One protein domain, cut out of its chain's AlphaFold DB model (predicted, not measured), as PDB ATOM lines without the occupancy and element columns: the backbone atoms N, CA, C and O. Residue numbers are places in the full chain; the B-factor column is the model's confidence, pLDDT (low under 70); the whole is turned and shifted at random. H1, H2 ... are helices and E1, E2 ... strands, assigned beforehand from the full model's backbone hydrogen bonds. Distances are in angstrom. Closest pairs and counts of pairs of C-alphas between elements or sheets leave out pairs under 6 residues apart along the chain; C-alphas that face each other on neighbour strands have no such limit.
ATOM      1  N   VAL A  14      17.986  16.501 -18.268       62.00
ATOM      2  CA  VAL A  14      17.456  15.429 -17.393       62.00
ATOM      3  C   VAL A  14      17.136  14.139 -18.162       62.00
ATOM      4  O   VAL A  14      17.481  13.067 -17.680       62.00
ATOM      5  N   ASP A  15      16.644  14.248 -19.401       76.12
ATOM      6  CA  ASP A  15      16.480  13.122 -20.336       76.12
ATOM      7  C   ASP A  15      17.541  13.192 -21.432       76.12
ATOM      8  O   ASP A  15      17.281  13.614 -22.567       76.12
ATOM      9  N   SER A  16      18.782  12.868 -21.073       85.19
ATOM     10  CA  SER A  16      19.906  12.964 -21.999       85.19
ATOM     11  C   SER A  16      20.671  11.660 -22.183       85.19
ATOM     12  O   SER A  16      20.818  10.852 -21.269       85.19
ATOM     13  N   VAL A  17      21.158  11.453 -23.405       90.75
ATOM     14  CA  VAL A  17      21.960  10.293 -23.800       90.75
ATOM     15  C   VAL A  17      23.162  10.764 -24.598       90.75
ATOM     16  O   VAL A  17      23.046  11.638 -25.459       90.75
ATOM     17  N   ALA A  18      24.328  10.195 -24.310       92.88
ATOM     18  CA  ALA A  18      25.516  10.410 -25.114       92.88
ATOM     19  C   ALA A  18      25.556   9.383 -26.250       92.88
ATOM     20  O   ALA A  18      25.391   8.187 -26.003       92.88
ATOM     21  N   LEU A  19      25.784   9.851 -27.473       93.81
ATOM     22  CA  LEU A  19      25.870   9.048 -28.691       93.81
ATOM     23  C   LEU A  19      27.287   9.144 -29.262       93.81
ATOM     24  O   LEU A  19      27.806  10.248 -29.395       93.81
ATOM     25  N   GLU A  20      27.930   8.019 -29.555       95.12
ATOM     26  CA  GLU A  20      29.273   8.028 -30.151       95.12
ATOM     27  C   GLU A  20      29.193   8.417 -31.636       95.12
ATOM     28  O   GLU A  20      28.311   7.952 -32.362       95.12
ATOM     29  N   GLY A  21      30.091   9.305 -32.058       93.25
ATOM     30  CA  GLY A  21      30.300   9.686 -33.448       93.25
ATOM     31  C   GLY A  21      31.497   8.962 -34.059       93.25
ATOM     32  O   GLY A  21      32.389   8.492 -33.347       93.25
ATOM     33  N   ASP A  22      31.533   8.903 -35.383       94.00
ATOM     34  CA  ASP A  22      32.691   8.456 -36.168       94.00
ATOM     35  C   ASP A  22      33.947   9.329 -35.958       94.00
ATOM     36  O   ASP A  22      35.070   8.862 -36.148       94.00
ATOM     37  N   ASP A  23      33.781  10.553 -35.445       92.44
ATOM     38  CA  ASP A  23      34.860  11.434 -34.976       92.44
ATOM     39  C   ASP A  23      35.550  10.967 -33.675       92.44
ATOM     40  O   ASP A  23      36.437  11.647 -33.146       92.44
ATOM     41  N   GLY A  24      35.136   9.818 -33.126       93.06
ATOM     42  CA  GLY A  24      35.666   9.245 -31.889       93.06
ATOM     43  C   GLY A  24      35.258  10.014 -30.631       93.06
ATOM     44  O   GLY A  24      35.808   9.772 -29.548       93.06
ATOM     45  N   ARG A  25      34.312  10.956 -30.744       94.75
ATOM     46  CA  ARG A  25      33.764  11.727 -29.626       94.75
ATOM     47  C   ARG A  25      32.324  11.330 -29.346       94.75
ATOM     48  O   ARG A  25      31.631  10.708 -30.140       94.75
ATOM     49  N   TRP A  26      31.868  11.708 -28.163       94.56
ATOM     50  CA  TRP A  26      30.493  11.527 -27.732       94.56
ATOM     51  C   TRP A  26      29.716  12.823 -27.907       94.56
ATOM     52  O   TRP A  26      30.170  13.889 -27.498       94.56
ATOM     53  N   HIS A  27      28.498  12.719 -28.405       92.12
ATOM     54  CA  HIS A  27      27.609  13.827 -28.723       92.12
ATOM     55  C   HIS A  27      26.372  13.749 -27.841       92.12
ATOM     56  O   HIS A  27      25.795  12.676 -27.669       92.12
ATOM     57  N   LEU A  28      25.971  14.867 -27.236       89.75
ATOM     58  CA  LEU A  28      24.865  14.858 -26.284       89.75
ATOM     59  C   LEU A  28      23.536  15.080 -26.991       89.75
ATOM     60  O   LEU A  28      23.338  16.114 -27.632       89.75
ATOM     61  N   ARG A  29      22.610  14.145 -26.796       87.75
ATOM     62  CA  ARG A  29      21.206  14.303 -27.152       87.75
ATOM     63  C   ARG A  29      20.389  14.594 -25.900       87.75
ATOM     64  O   ARG A  29      20.545  13.897 -24.905       87.75
ATOM     65  N   VAL A  30      19.525  15.603 -25.947       81.25
ATOM     66  CA  VAL A  30      18.567  15.953 -24.887       81.25
ATOM     67  C   VAL A  30      17.166  15.880 -25.485       81.25
ATOM     68  O   VAL A  30      16.852  16.664 -26.386       81.25
ATOM     69  N   GLY A  31      16.346  14.936 -25.020       79.44
ATOM     70  CA  GLY A  31      15.131  14.533 -25.733       79.44
ATOM     71  C   GLY A  31      15.478  14.067 -27.151       79.44
ATOM     72  O   GLY A  31      16.334  13.197 -27.331       79.44
ATOM     73  N   ASP A  32      14.891  14.717 -28.153       76.62
ATOM     74  CA  ASP A  32      15.144  14.436 -29.573       76.62
ATOM     75  C   ASP A  32      16.237  15.315 -30.200       76.62
ATOM     76  O   ASP A  32      16.574  15.167 -31.374       76.62
ATOM     77  N   ARG A  33      16.830  16.233 -29.429       77.75
ATOM     78  CA  ARG A  33      17.729  17.265 -29.953       77.75
ATOM     79  C   ARG A  33      19.193  16.963 -29.667       77.75
ATOM     80  O   ARG A  33      19.570  16.783 -28.511       77.75
ATOM     81  N   MET A  34      20.038  17.051 -30.689       85.06
ATOM     82  CA  MET A  34      21.493  17.067 -30.526       85.06
ATOM     83  C   MET A  34      21.968  18.455 -30.075       85.06
ATOM     84  O   MET A  34      21.563  19.474 -30.625       85.06
ATOM     85  N   LEU A  35      22.826  18.539 -29.057       81.69
ATOM     86  CA  LEU A  35      23.339  19.838 -28.589       81.69
ATOM     87  C   LEU A  35      24.438  20.425 -29.471       81.69
ATOM     88  O   LEU A  35      24.748  21.612 -29.360       81.69
ATOM     89  N   CYS A  36      25.023  19.600 -30.331       81.69
ATOM     90  CA  CYS A  36      26.049  20.014 -31.269       81.69
ATOM     91  C   CYS A  36      25.496  20.624 -32.568       81.69
ATOM     92  O   CYS A  36      26.248  21.282 -33.277       81.69
ATOM     93  N   THR A  37      24.193  20.495 -32.853       71.75
ATOM     94  CA  THR A  37      23.553  20.985 -34.095       71.75
ATOM     95  C   THR A  37      23.123  22.459 -34.038       71.75
ATOM     96  O   THR A  37      22.169  22.853 -34.707       71.75
ATOM     97  N   GLY A  38      23.747  23.289 -33.201       59.00
ATOM     98  CA  GLY A  38      23.285  24.655 -32.944       59.00
ATOM     99  C   GLY A  38      24.416  25.666 -32.962       59.00
ATOM    100  O   GLY A  38      25.321  25.596 -32.131       59.00
ATOM    101  N   HIS A  39      24.316  26.628 -33.879       48.69
ATOM    102  CA  HIS A  39      25.099  27.861 -33.876       48.69
ATOM    103  C   HIS A  39      24.958  28.575 -32.513       48.69
ATOM    104  O   HIS A  39      23.954  28.404 -31.814       48.69
ATOM    105  N   ARG A  40      25.939  29.406 -32.145       46.19
ATOM    106  CA  ARG A  40      25.984  30.223 -30.908       46.19
ATOM    107  C   ARG A  40      24.791  31.183 -30.714       46.19
ATOM    108  O   ARG A  40      24.724  31.857 -29.687       46.19
ATOM    109  N   ASP A  41      23.835  31.221 -31.642       40.50
ATOM    110  CA  ASP A  41      22.668  32.106 -31.642       40.50
ATOM    111  C   ASP A  41      21.566  31.632 -30.687       40.50
ATOM    112  O   ASP A  41      20.449  31.238 -31.041       40.50
ATOM    113  N   TRP A  42      21.877  31.730 -29.403       37.78
ATOM    114  CA  TRP A  42      20.872  31.827 -28.361       37.78
ATOM    115  C   TRP A  42      20.055  33.128 -28.579       37.78
ATOM    116  O   TRP A  42      20.674  34.190 -28.587       37.78
ATOM    117  N   PRO A  43      18.708  33.137 -28.748       45.03
ATOM    118  CA  PRO A  43      17.727  32.050 -28.708       45.03
ATOM    119  C   PRO A  43      16.873  31.931 -29.999       45.03
ATOM    120  O   PRO A  43      15.655  31.764 -29.912       45.03
ATOM    121  N   ARG A  44      17.441  32.041 -31.208       36.44
ATOM    122  CA  ARG A  44      16.638  32.035 -32.450       36.44
ATOM    123  C   ARG A  44      16.927  30.793 -33.291       36.44
ATOM    124  O   ARG A  44      18.013  30.637 -33.819       36.44
ATOM    125  N   LYS A  45      15.888  29.967 -33.464       38.91
ATOM    126  CA  LYS A  45      15.822  28.726 -34.265       38.91
ATOM    127  C   LYS A  45      16.348  27.475 -33.557       38.91
ATOM    128  O   LYS A  45      17.330  26.853 -33.939       38.91
ATOM    129  N   ARG A  46      15.592  27.056 -32.540       47.78
ATOM    130  CA  ARG A  46      15.557  25.657 -32.101       47.78
ATOM    131  C   ARG A  46      14.909  24.835 -33.219       47.78
ATOM    132  O   ARG A  46      13.690  24.863 -33.344       47.78
ATOM    133  N   THR A  47      15.683  24.150 -34.050       44.41
ATOM    134  CA  THR A  47      15.125  23.090 -34.896       44.41
ATOM    135  C   THR A  47      14.817  21.887 -34.004       44.41
ATOM    136  O   THR A  47      15.687  21.351 -33.320       44.41
ATOM    137  N   SER A  48      13.531  21.552 -33.933       48.25
ATOM    138  CA  SER A  48      12.936  20.553 -33.033       48.25
ATOM    139  C   SER A  48      12.887  19.147 -33.631       48.25
ATOM    140  O   SER A  48      12.351  18.245 -32.996       48.25
ATOM    141  N   ALA A  49      13.354  18.963 -34.867       54.94
ATOM    142  CA  ALA A  49      13.245  17.681 -35.544       54.94
ATOM    143  C   ALA A  49      14.280  16.691 -34.972       54.94
ATOM    144  O   ALA A  49      15.452  17.067 -34.846       54.94
ATOM    145  N   PRO A  50      13.877  15.449 -34.645       60.19
ATOM    146  CA  PRO A  50      14.810  14.392 -34.288       60.19
ATOM    147  C   PRO A  50      15.831  14.213 -35.407       60.19
ATOM    148  O   PRO A  50      15.447  14.156 -36.573       60.19
ATOM    149  N   VAL A  51      17.114  14.105 -35.065       64.38
ATOM    150  CA  VAL A  51      18.149  13.711 -36.030       64.38
ATOM    151  C   VAL A  51      18.115  12.181 -36.147       64.38
ATOM    152  O   VAL A  51      18.393  11.513 -35.144       64.38
ATOM    153  N   PRO A  52      17.746  11.601 -37.308       66.44
ATOM    154  CA  PRO A  52      17.749  10.151 -37.485       66.44
ATOM    155  C   PRO A  52      19.146   9.546 -37.278       66.44
ATOM    156  O   PRO A  52      20.167  10.187 -37.526       66.44
ATOM    157  N   LEU A  53      19.201   8.281 -36.853       63.41
ATOM    158  CA  LEU A  53      20.452   7.511 -36.855       63.41
ATOM    159  C   LEU A  53      21.015   7.426 -38.285       63.41
ATOM    160  O   LEU A  53      20.241   7.319 -39.233       63.41
ATOM    161  N   GLY A  54      22.341   7.512 -38.430       64.12
ATOM    162  CA  GLY A  54      23.016   7.594 -39.735       64.12
ATOM    163  C   GLY A  54      22.920   8.962 -40.427       64.12
ATOM    164  O   GLY A  54      23.393   9.120 -41.545       64.12
ATOM    165  N   SER A  55      22.306   9.969 -39.795       67.88
ATOM    166  CA  SER A  55      22.314  11.329 -40.344       67.88
ATOM    167  C   SER A  55      23.637  12.030 -40.058       67.88
ATOM    168  O   SER A  55      24.131  11.995 -38.930       67.88
ATOM    169  N   GLU A  56      24.158  12.729 -41.064       77.94
ATOM    170  CA  GLU A  56      25.304  13.617 -40.900       77.94
ATOM    171  C   GLU A  56      24.922  14.830 -40.039       77.94
ATOM    172  O   GLU A  56      24.011  15.599 -40.359       77.94
ATOM    173  N   ILE A  57      25.659  15.035 -38.953       82.94
ATOM    174  CA  ILE A  57      25.532  16.198 -38.082       82.94
ATOM    175  C   ILE A  57      26.649  17.186 -38.404       82.94
ATOM    176  O   ILE A  57      27.826  16.912 -38.155       82.94
ATOM    177  N   LEU A  58      26.278  18.366 -38.904       82.62
ATOM    178  CA  LEU A  58      27.223  19.460 -39.101       82.62
ATOM    179  C   LEU A  58      27.574  20.110 -37.759       82.62
ATOM    180  O   LEU A  58      26.702  20.578 -37.026       82.62
ATOM    181  N   HIS A  59      28.867  20.166 -37.481       85.44
ATOM    182  CA  HIS A  59      29.450  20.821 -36.328       85.44
ATOM    183  C   HIS A  59      30.167  22.096 -36.740       85.44
ATOM    184  O   HIS A  59      30.767  22.176 -37.813       85.44
ATOM    185  N   GLN A  60      30.156  23.064 -35.830       82.25
ATOM    186  CA  GLN A  60      30.913  24.295 -35.951       82.25
ATOM    187  C   GLN A  60      31.539  24.643 -34.605       82.25
ATOM    188  O   GLN A  60      30.861  24.650 -33.575       82.25
ATOM    189  N   GLN A  61      32.829  24.958 -34.613       82.00
ATOM    190  CA  GLN A  61      33.532  25.464 -33.444       82.00
ATOM    191  C   GLN A  61      34.408  26.648 -33.836       82.00
ATOM    192  O   GLN A  61      35.234  26.551 -34.741       82.00
ATOM    193  N   GLU A  62      34.258  27.749 -33.107       82.25
ATOM    194  CA  GLU A  62      35.260  28.808 -33.109       82.25
ATOM    195  C   GLU A  62      36.486  28.331 -32.334       82.25
ATOM    196  O   GLU A  62      36.406  27.928 -31.166       82.25
ATOM    197  N   VAL A  63      37.620  28.342 -33.016       81.69
ATOM    198  CA  VAL A  63      38.918  27.970 -32.481       81.69
ATOM    199  C   VAL A  63      39.729  29.243 -32.341       81.69
ATOM    200  O   VAL A  63      40.033  29.921 -33.321       81.69
ATOM    201  N   HIS A  64      40.085  29.537 -31.099       84.75
ATOM    202  CA  HIS A  64      40.998  30.610 -30.750       84.75
ATOM    203  C   HIS A  64      42.359  29.972 -30.502       84.75
ATOM    204  O   HIS A  64      42.498  29.126 -29.613       84.75
ATOM    205  N   ALA A  65      43.339  30.321 -31.325       85.31
ATOM    206  CA  ALA A  65      44.671  29.751 -31.252       85.31
ATOM    207  C   ALA A  65      45.731  30.826 -31.462       85.31
ATOM    208  O   ALA A  65      45.498  31.876 -32.046       85.31
ATOM    209  N   TYR A  66      46.924  30.534 -30.988       84.94
ATOM    210  CA  TYR A  66      48.124  31.303 -31.225       84.94
ATOM    211  C   TYR A  66      49.008  30.509 -32.178       84.94
ATOM    212  O   TYR A  66      49.073  29.283 -32.068       84.94
ATOM    213  N   THR A  67      49.698  31.186 -33.091       82.75
ATOM    214  CA  THR A  67      50.626  30.558 -34.036       82.75
ATOM    215  C   THR A  67      51.907  31.362 -34.203       82.75
ATOM    216  O   THR A  67      51.881  32.591 -34.170       82.75
ATOM    217  N   ASP A  68      53.019  30.664 -34.402       83.94
ATOM    218  CA  ASP A  68      54.305  31.215 -34.845       83.94
ATOM    219  C   ASP A  68      54.479  31.136 -36.379       83.94
ATOM    220  O   ASP A  68      55.501  31.563 -36.908       83.94
ATOM    221  N   GLY A  69      53.471  30.626 -37.101       81.38
ATOM    222  CA  GLY A  69      53.501  30.378 -38.545       81.38
ATOM    223  C   GLY A  69      53.724  28.911 -38.926       81.38
ATOM    224  O   GLY A  69      53.354  28.526 -40.032       81.38
ATOM    225  N   GLU A  70      54.241  28.080 -38.016       82.19
ATOM    226  CA  GLU A  70      54.492  26.646 -38.253       82.19
ATOM    227  C   GLU A  70      53.665  25.749 -37.327       82.19
ATOM    228  O   GLU A  70      53.222  24.665 -37.710       82.19
ATOM    229  N   THR A  71      53.420  26.203 -36.101       83.12
ATOM    230  CA  THR A  71      52.699  25.457 -35.078       83.12
ATOM    231  C   THR A  71      51.546  26.269 -34.496       83.12
ATOM    232  O   THR A  71      51.489  27.495 -34.601       83.12
ATOM    233  N   TYR A  72      50.581  25.572 -33.894       79.94
ATOM    234  CA  TYR A  72      49.413  26.186 -33.261       79.94
ATOM    235  C   TYR A  72      49.293  25.759 -31.801       79.94
ATOM    236  O   TYR A  72      49.558  24.607 -31.444       79.94
ATOM    237  N   ARG A  73      48.842  26.682 -30.946       79.12
ATOM    238  CA  ARG A  73      48.562  26.447 -29.523       79.12
ATOM    239  C   ARG A  73      47.249  27.096 -29.112       79.12
ATOM    240  O   ARG A  73      46.980  28.233 -29.465       79.12
ATOM    241  N   ILE A  74      46.451  26.388 -28.318       74.56
ATOM    242  CA  ILE A  74      45.169  26.898 -27.790       74.56
ATOM    243  C   ILE A  74      45.375  27.641 -26.453       74.56
ATOM    244  O   ILE A  74      44.522  28.411 -26.028       74.56
ATOM    245  N   ASP A  75      46.523  27.448 -25.794       70.06
ATOM    246  CA  ASP A  75      46.848  28.067 -24.506       70.06
ATOM    247  C   ASP A  75      48.298  28.575 -24.497       70.06
ATOM    248  O   ASP A  75      49.224  27.834 -24.844       70.06
ATOM    249  N   LEU A  76      48.487  29.834 -24.091       64.75
ATOM    250  CA  LEU A  76      49.798  30.437 -23.851       64.75
ATOM    251  C   LEU A  76      49.992  30.587 -22.344       64.75
ATOM    252  O   LEU A  76      49.288  31.351 -21.681       64.75
ATOM    253  N   ARG A  77      50.967  29.853 -21.803       62.47
ATOM    254  CA  ARG A  77      51.178  29.729 -20.354       62.47
ATOM    255  C   ARG A  77      51.943  30.902 -19.737       62.47
ATOM    256  O   ARG A  77      51.987  30.994 -18.512       62.47
ATOM    257  N   SER A  78      52.530  31.792 -20.541       64.88
ATOM    258  CA  SER A  78      53.277  32.956 -20.056       64.88
ATOM    259  C   SER A  78      53.003  34.223 -20.872       64.88
ATOM    260  O   SER A  78      52.541  34.168 -22.010       64.88
ATOM    261  N   VAL A  79      53.287  35.385 -20.274       60.41
ATOM    262  CA  VAL A  79      53.185  36.695 -20.943       60.41
ATOM    263  C   VAL A  79      54.258  36.843 -22.029       60.41
ATOM    264  O   VAL A  79      53.958  37.384 -23.085       60.41
ATOM    265  N   ALA A  80      55.457  36.290 -21.817       61.00
ATOM    266  CA  ALA A  80      56.549  36.313 -22.792       61.00
ATOM    267  C   ALA A  80      56.211  35.547 -24.087       61.00
ATOM    268  O   ALA A  80      56.633  35.948 -25.167       61.00
ATOM    269  N   ASP A  81      55.379  34.500 -24.012       62.06
ATOM    270  CA  ASP A  81      54.911  33.781 -25.205       62.06
ATOM    271  C   ASP A  81      53.945  34.618 -26.066       62.06
ATOM    272  O   ASP A  81      53.774  34.340 -27.250       62.06
ATOM    273  N   ARG A  82      53.292  35.644 -25.504       60.50
ATOM    274  CA  ARG A  82      52.277  36.436 -26.222       60.50
ATOM    275  C   ARG A  82      52.864  37.434 -27.217       60.50
ATOM    276  O   ARG A  82      52.144  37.854 -28.113       60.50
ATOM    277  N   GLU A  83      54.134  37.809 -27.068       64.44
ATOM    278  CA  GLU A  83      54.811  38.739 -27.984       64.44
ATOM    279  C   GLU A  83      55.373  38.030 -29.226       64.44
ATOM    280  O   GLU A  83      55.454  38.632 -30.293       64.44
ATOM    281  N   ALA A  84      55.706  36.738 -29.116       70.81
ATOM    282  CA  ALA A  84      56.246  35.938 -30.218       70.81
ATOM    283  C   ALA A  84      55.174  35.188 -31.033       70.81
ATOM    284  O   ALA A  84      55.474  34.671 -32.105       70.81
ATOM    285  N   TRP A  85      53.934  35.111 -30.539       81.38
ATOM    286  CA  TRP A  85      52.874  34.313 -31.151       81.38
ATOM    287  C   TRP A  85      51.701  35.176 -31.615       81.38
ATOM    288  O   TRP A  85      51.123  35.949 -30.853       81.38
ATOM    289  N   GLN A  86      51.290  34.994 -32.866       81.50
ATOM    290  CA  GLN A  86      50.162  35.702 -33.458       81.50
ATOM    291  C   GLN A  86      48.849  35.025 -33.079       81.50
ATOM    292  O   GLN A  86      48.659  33.831 -33.306       81.50
ATOM    293  N   TYR A  87      47.914  35.802 -32.540       84.44
ATOM    294  CA  TYR A  87      46.555  35.334 -32.303       84.44
ATOM    295  C   TYR A  87      45.806  35.134 -33.627       84.44
ATOM    296  O   TYR A  87      45.848  35.979 -34.525       84.44
ATOM    297  N   ARG A  88      45.109  34.006 -33.742       82.69
ATOM    298  CA  ARG A  88      44.289  33.620 -34.886       82.69
ATOM    299  C   ARG A  88      42.952  33.083 -34.405       82.69
ATOM    300  O   ARG A  88      42.871  32.284 -33.471       82.69
ATOM    301  N   GLU A  89      41.917  33.490 -35.117       86.94
ATOM    302  CA  GLU A  89      40.581  32.929 -35.002       86.94
ATOM    303  C   GLU A  89      40.302  32.138 -36.271       86.94
ATOM    304  O   GLU A  89      40.542  32.613 -37.382       86.94
ATOM    305  N   ALA A  90      39.821  30.916 -36.102       82.12
ATOM    306  CA  ALA A  90      39.391  30.073 -37.199       82.12
ATOM    307  C   ALA A  90      38.051  29.435 -36.849       82.12
ATOM    308  O   ALA A  90      37.766  29.143 -35.689       82.12
ATOM    309  N   THR A  91      37.229  29.190 -37.864       83.44
ATOM    310  CA  THR A  91      36.018  28.386 -37.705       83.44
ATOM    311  C   THR A  91      36.300  26.993 -38.241       83.44
ATOM    312  O   THR A  91      36.538  26.820 -39.433       83.44
ATOM    313  N   ALA A  92      36.281  26.002 -37.354       82.38
ATOM    314  CA  ALA A  92      36.341  24.601 -37.735       82.38
ATOM    315  C   ALA A  92      34.925  24.104 -38.034       82.38
ATOM    316  O   ALA A  92      34.035  24.212 -37.187       82.38
ATOM    317  N   LEU A  93      34.740  23.546 -39.229       85.31
ATOM    318  CA  LEU A  93      33.524  22.861 -39.652       85.31
ATOM    319  C   LEU A  93      33.855  21.392 -39.888       85.31
ATOM    320  O   LEU A  93      34.826  21.083 -40.575       85.31
ATOM    321  N   TRP A  94      33.054  20.491 -39.333       87.94
ATOM    322  CA  TRP A  94      33.186  19.060 -39.599       87.94
ATOM    323  C   TRP A  94      31.828  18.378 -39.547       87.94
ATOM    324  O   TRP A  94      30.875  18.893 -38.963       87.94
ATOM    325  N   LYS A  95      31.733  17.221 -40.193       89.06
ATOM    326  CA  LYS A  95      30.547  16.372 -40.147       89.06
ATOM    327  C   LYS A  95      30.815  15.180 -39.245       89.06
ATOM    328  O   LYS A  95      31.962  14.766 -39.108       89.06
ATOM    329  N   VAL A  96      29.754  14.674 -38.634       90.00
ATOM    330  CA  VAL A  96      29.796  13.477 -37.796       90.00
ATOM    331  C   VAL A  96      28.632  12.580 -38.153       90.00
ATOM    332  O   VAL A  96      27.493  13.049 -38.198       90.00
ATOM    333  N   GLU A  97      28.908  11.297 -38.322       91.38
ATOM    334  CA  GLU A  97      27.892  10.256 -38.372       91.38
ATOM    335  C   GLU A  97      27.777   9.566 -37.006       91.38
ATOM    336  O   GLU A  97      28.772   9.230 -36.361       91.38
ATOM    337  N   LEU A  98      26.546   9.363 -36.527       90.94
ATOM    338  CA  LEU A  98      26.305   8.676 -35.257       90.94
ATOM    339  C   LEU A  98      26.410   7.159 -35.434       90.94
ATOM    340  O   LEU A  98      25.608   6.567 -36.152       90.94
ATOM    341  N   THR A  99      27.296   6.513 -34.675       90.81
ATOM    342  CA  THR A  99      27.523   5.054 -34.745       90.81
ATOM    343  C   THR A  99      26.393   4.229 -34.119       90.81
ATOM    344  O   THR A  99      26.349   3.007 -34.239       90.81
ATOM    345  N   GLY A 100      25.489   4.885 -33.386       87.75
ATOM    346  CA  GLY A 100      24.383   4.262 -32.661       87.75
ATOM    347  C   GLY A 100      24.733   3.765 -31.257       87.75
ATOM    348  O   GLY A 100      23.818   3.477 -30.479       87.75
ATOM    349  N   LYS A 101      26.016   3.730 -30.878       94.06
ATOM    350  CA  LYS A 101      26.438   3.391 -29.512       94.06
ATOM    351  C   LYS A 101      26.003   4.472 -28.523       94.06
ATOM    352  O   LYS A 101      26.116   5.667 -28.794       94.06
ATOM    353  N   LYS A 102      25.524   4.040 -27.351       94.94
ATOM    354  CA  LYS A 102      24.942   4.901 -26.311       94.94
ATOM    355  C   LYS A 102      25.705   4.789 -24.995       94.94
ATOM    356  O   LYS A 102      26.179   3.712 -24.644       94.94
ATOM    357  N   SER A 103      25.770   5.887 -24.248       93.62
ATOM    358  CA  SER A 103      26.277   5.929 -22.873       93.62
ATOM    359  C   SER A 103      25.471   6.924 -22.036       93.62
ATOM    360  O   SER A 103      25.044   7.959 -22.562       93.62
ATOM    361  N   PRO A 104      25.315   6.681 -20.723       90.00
ATOM    362  CA  PRO A 104      24.978   7.737 -19.778       90.00
ATOM    363  C   PRO A 104      25.982   8.907 -19.896       90.00
ATOM    364  O   PRO A 104      27.196   8.655 -19.946       90.00
ATOM    365  N   PRO A 105      25.529  10.172 -19.983       89.81
ATOM    366  CA  PRO A 105      26.412  11.334 -20.167       89.81
ATOM    367  C   PRO A 105      27.424  11.556 -19.033       89.81
ATOM    368  O   PRO A 105      28.543  12.030 -19.256       89.81
ATOM    369  N   ASP A 106      27.048  11.185 -17.814       86.25
ATOM    370  CA  ASP A 106      27.855  11.291 -16.601       86.25
ATOM    371  C   ASP A 106      29.020  10.286 -16.561       86.25
ATOM    372  O   ASP A 106      30.012  10.529 -15.873       86.25
ATOM    373  N   LEU A 107      28.970   9.221 -17.367       89.19
ATOM    374  CA  LEU A 107      30.073   8.269 -17.550       89.19
ATOM    375  C   LEU A 107      31.038   8.668 -18.676       89.19
ATOM    376  O   LEU A 107      32.151   8.143 -18.768       89.19
ATOM    377  N   VAL A 108      30.662   9.633 -19.519       91.75
ATOM    378  CA  VAL A 108      31.531  10.115 -20.594       91.75
ATOM    379  C   VAL A 108      32.553  11.100 -20.036       91.75
ATOM    380  O   VAL A 108      32.206  12.191 -19.571       91.75
ATOM    381  N   ARG A 109      33.840  10.747 -20.141       90.88
ATOM    382  CA  ARG A 109      34.958  11.612 -19.732       90.88
ATOM    383  C   ARG A 109      34.915  12.951 -20.474       90.88
ATOM    384  O   ARG A 109      34.759  12.933 -21.692       90.88
ATOM    385  N   PRO A 110      35.190  14.094 -19.814       89.56
ATOM    386  CA  PRO A 110      35.133  15.409 -20.454       89.56
ATOM    387  C   PRO A 110      35.942  15.524 -21.750       89.56
ATOM    388  O   PRO A 110      35.454  16.073 -22.726       89.56
TER     389      PRO A 110
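AT A GLANCE: This is residues 14 to 110 of the 247 residues of an uncharacterized protein of Streptomyces luteus (UniProt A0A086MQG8). A long, twisted two-stranded ribbon of E3 and E4 runs the length of the domain; at one end E4 bends and continues beside the hairpin of E1 and E2, and at the other end lie a loop, residues 68 to 80, and the one-turn helix H1. The four strands make one curled sheet, like part of a barrel, and a long loop, residues 31 to 55, lies at the same end as the hairpin. The printed part has 97 residues, with four named strands and one named helix in the order E1, E2, E3, H1, E4; the sheet's order is E2, E1, E4, E3, antiparallel throughout. The class is mostly strand, though under half of the residues are in named elements. The whole is loose, with a radius of gyration of the C-alphas of 17.1 A, and only just elongated, spanning 47 by 31 by 24 A.

IN THESE COORDINATES: E1, residues 16 to 21, begins at C-alpha 16 (19.906, 12.964, -21.999) and is 15.8 A long. E2 is residues 26 to 30, 13.0 A. E3, residues 56 to 67, is 31.2 A long and bends by 58 degrees at residue 64. H1, residues 81 to 84, has its first C-alpha at (54.911, 33.781, -25.205) and is 5.6 A long. E4, residues 86 to 103, is the longest strand at 39.6 A; it bends by 106 degrees at residue 100 and ends at C-alpha 103 (26.277, 5.929, -22.873).

HOW THE PARTS SIT: The sheet is strongly twisted, with edge strands E2 and E3. E1 and E2 form a hairpin, with N 19 and O 27 2.8 A apart, within hydrogen-bond range. The pairing of E4 is staggered: residues 98 to 103 pair with E1, and residues 86 to 97 with E3. Between E1 and E4, N 18 and O 103 are 2.9 A apart; between E3 and E4, N 57 and O 96 are 2.8 A apart, as are N 67 and O 86. E3 is apart from E1 and from E2. Residues 66 to 67 of E3 also pair, antiparallel, with residues 72 to 73. H1 only grazes the sheet, and it is near E3. H1 is too short for an O i to N i+4 pair, and its one O i to N i+3 pair is not within range.

THE WHOLE: The two C-alphas farthest apart, those of Pro 52 and Ala 80, are 49.0 A from each other. The printed part has no cut. The links from E2 to E3, 25 residues, and from E3 to H1, 13 residues, are long. The mean pLDDT of the printed part is 77.2; residue 14 and residues 38 to 55 and 76 to 83 are under 70.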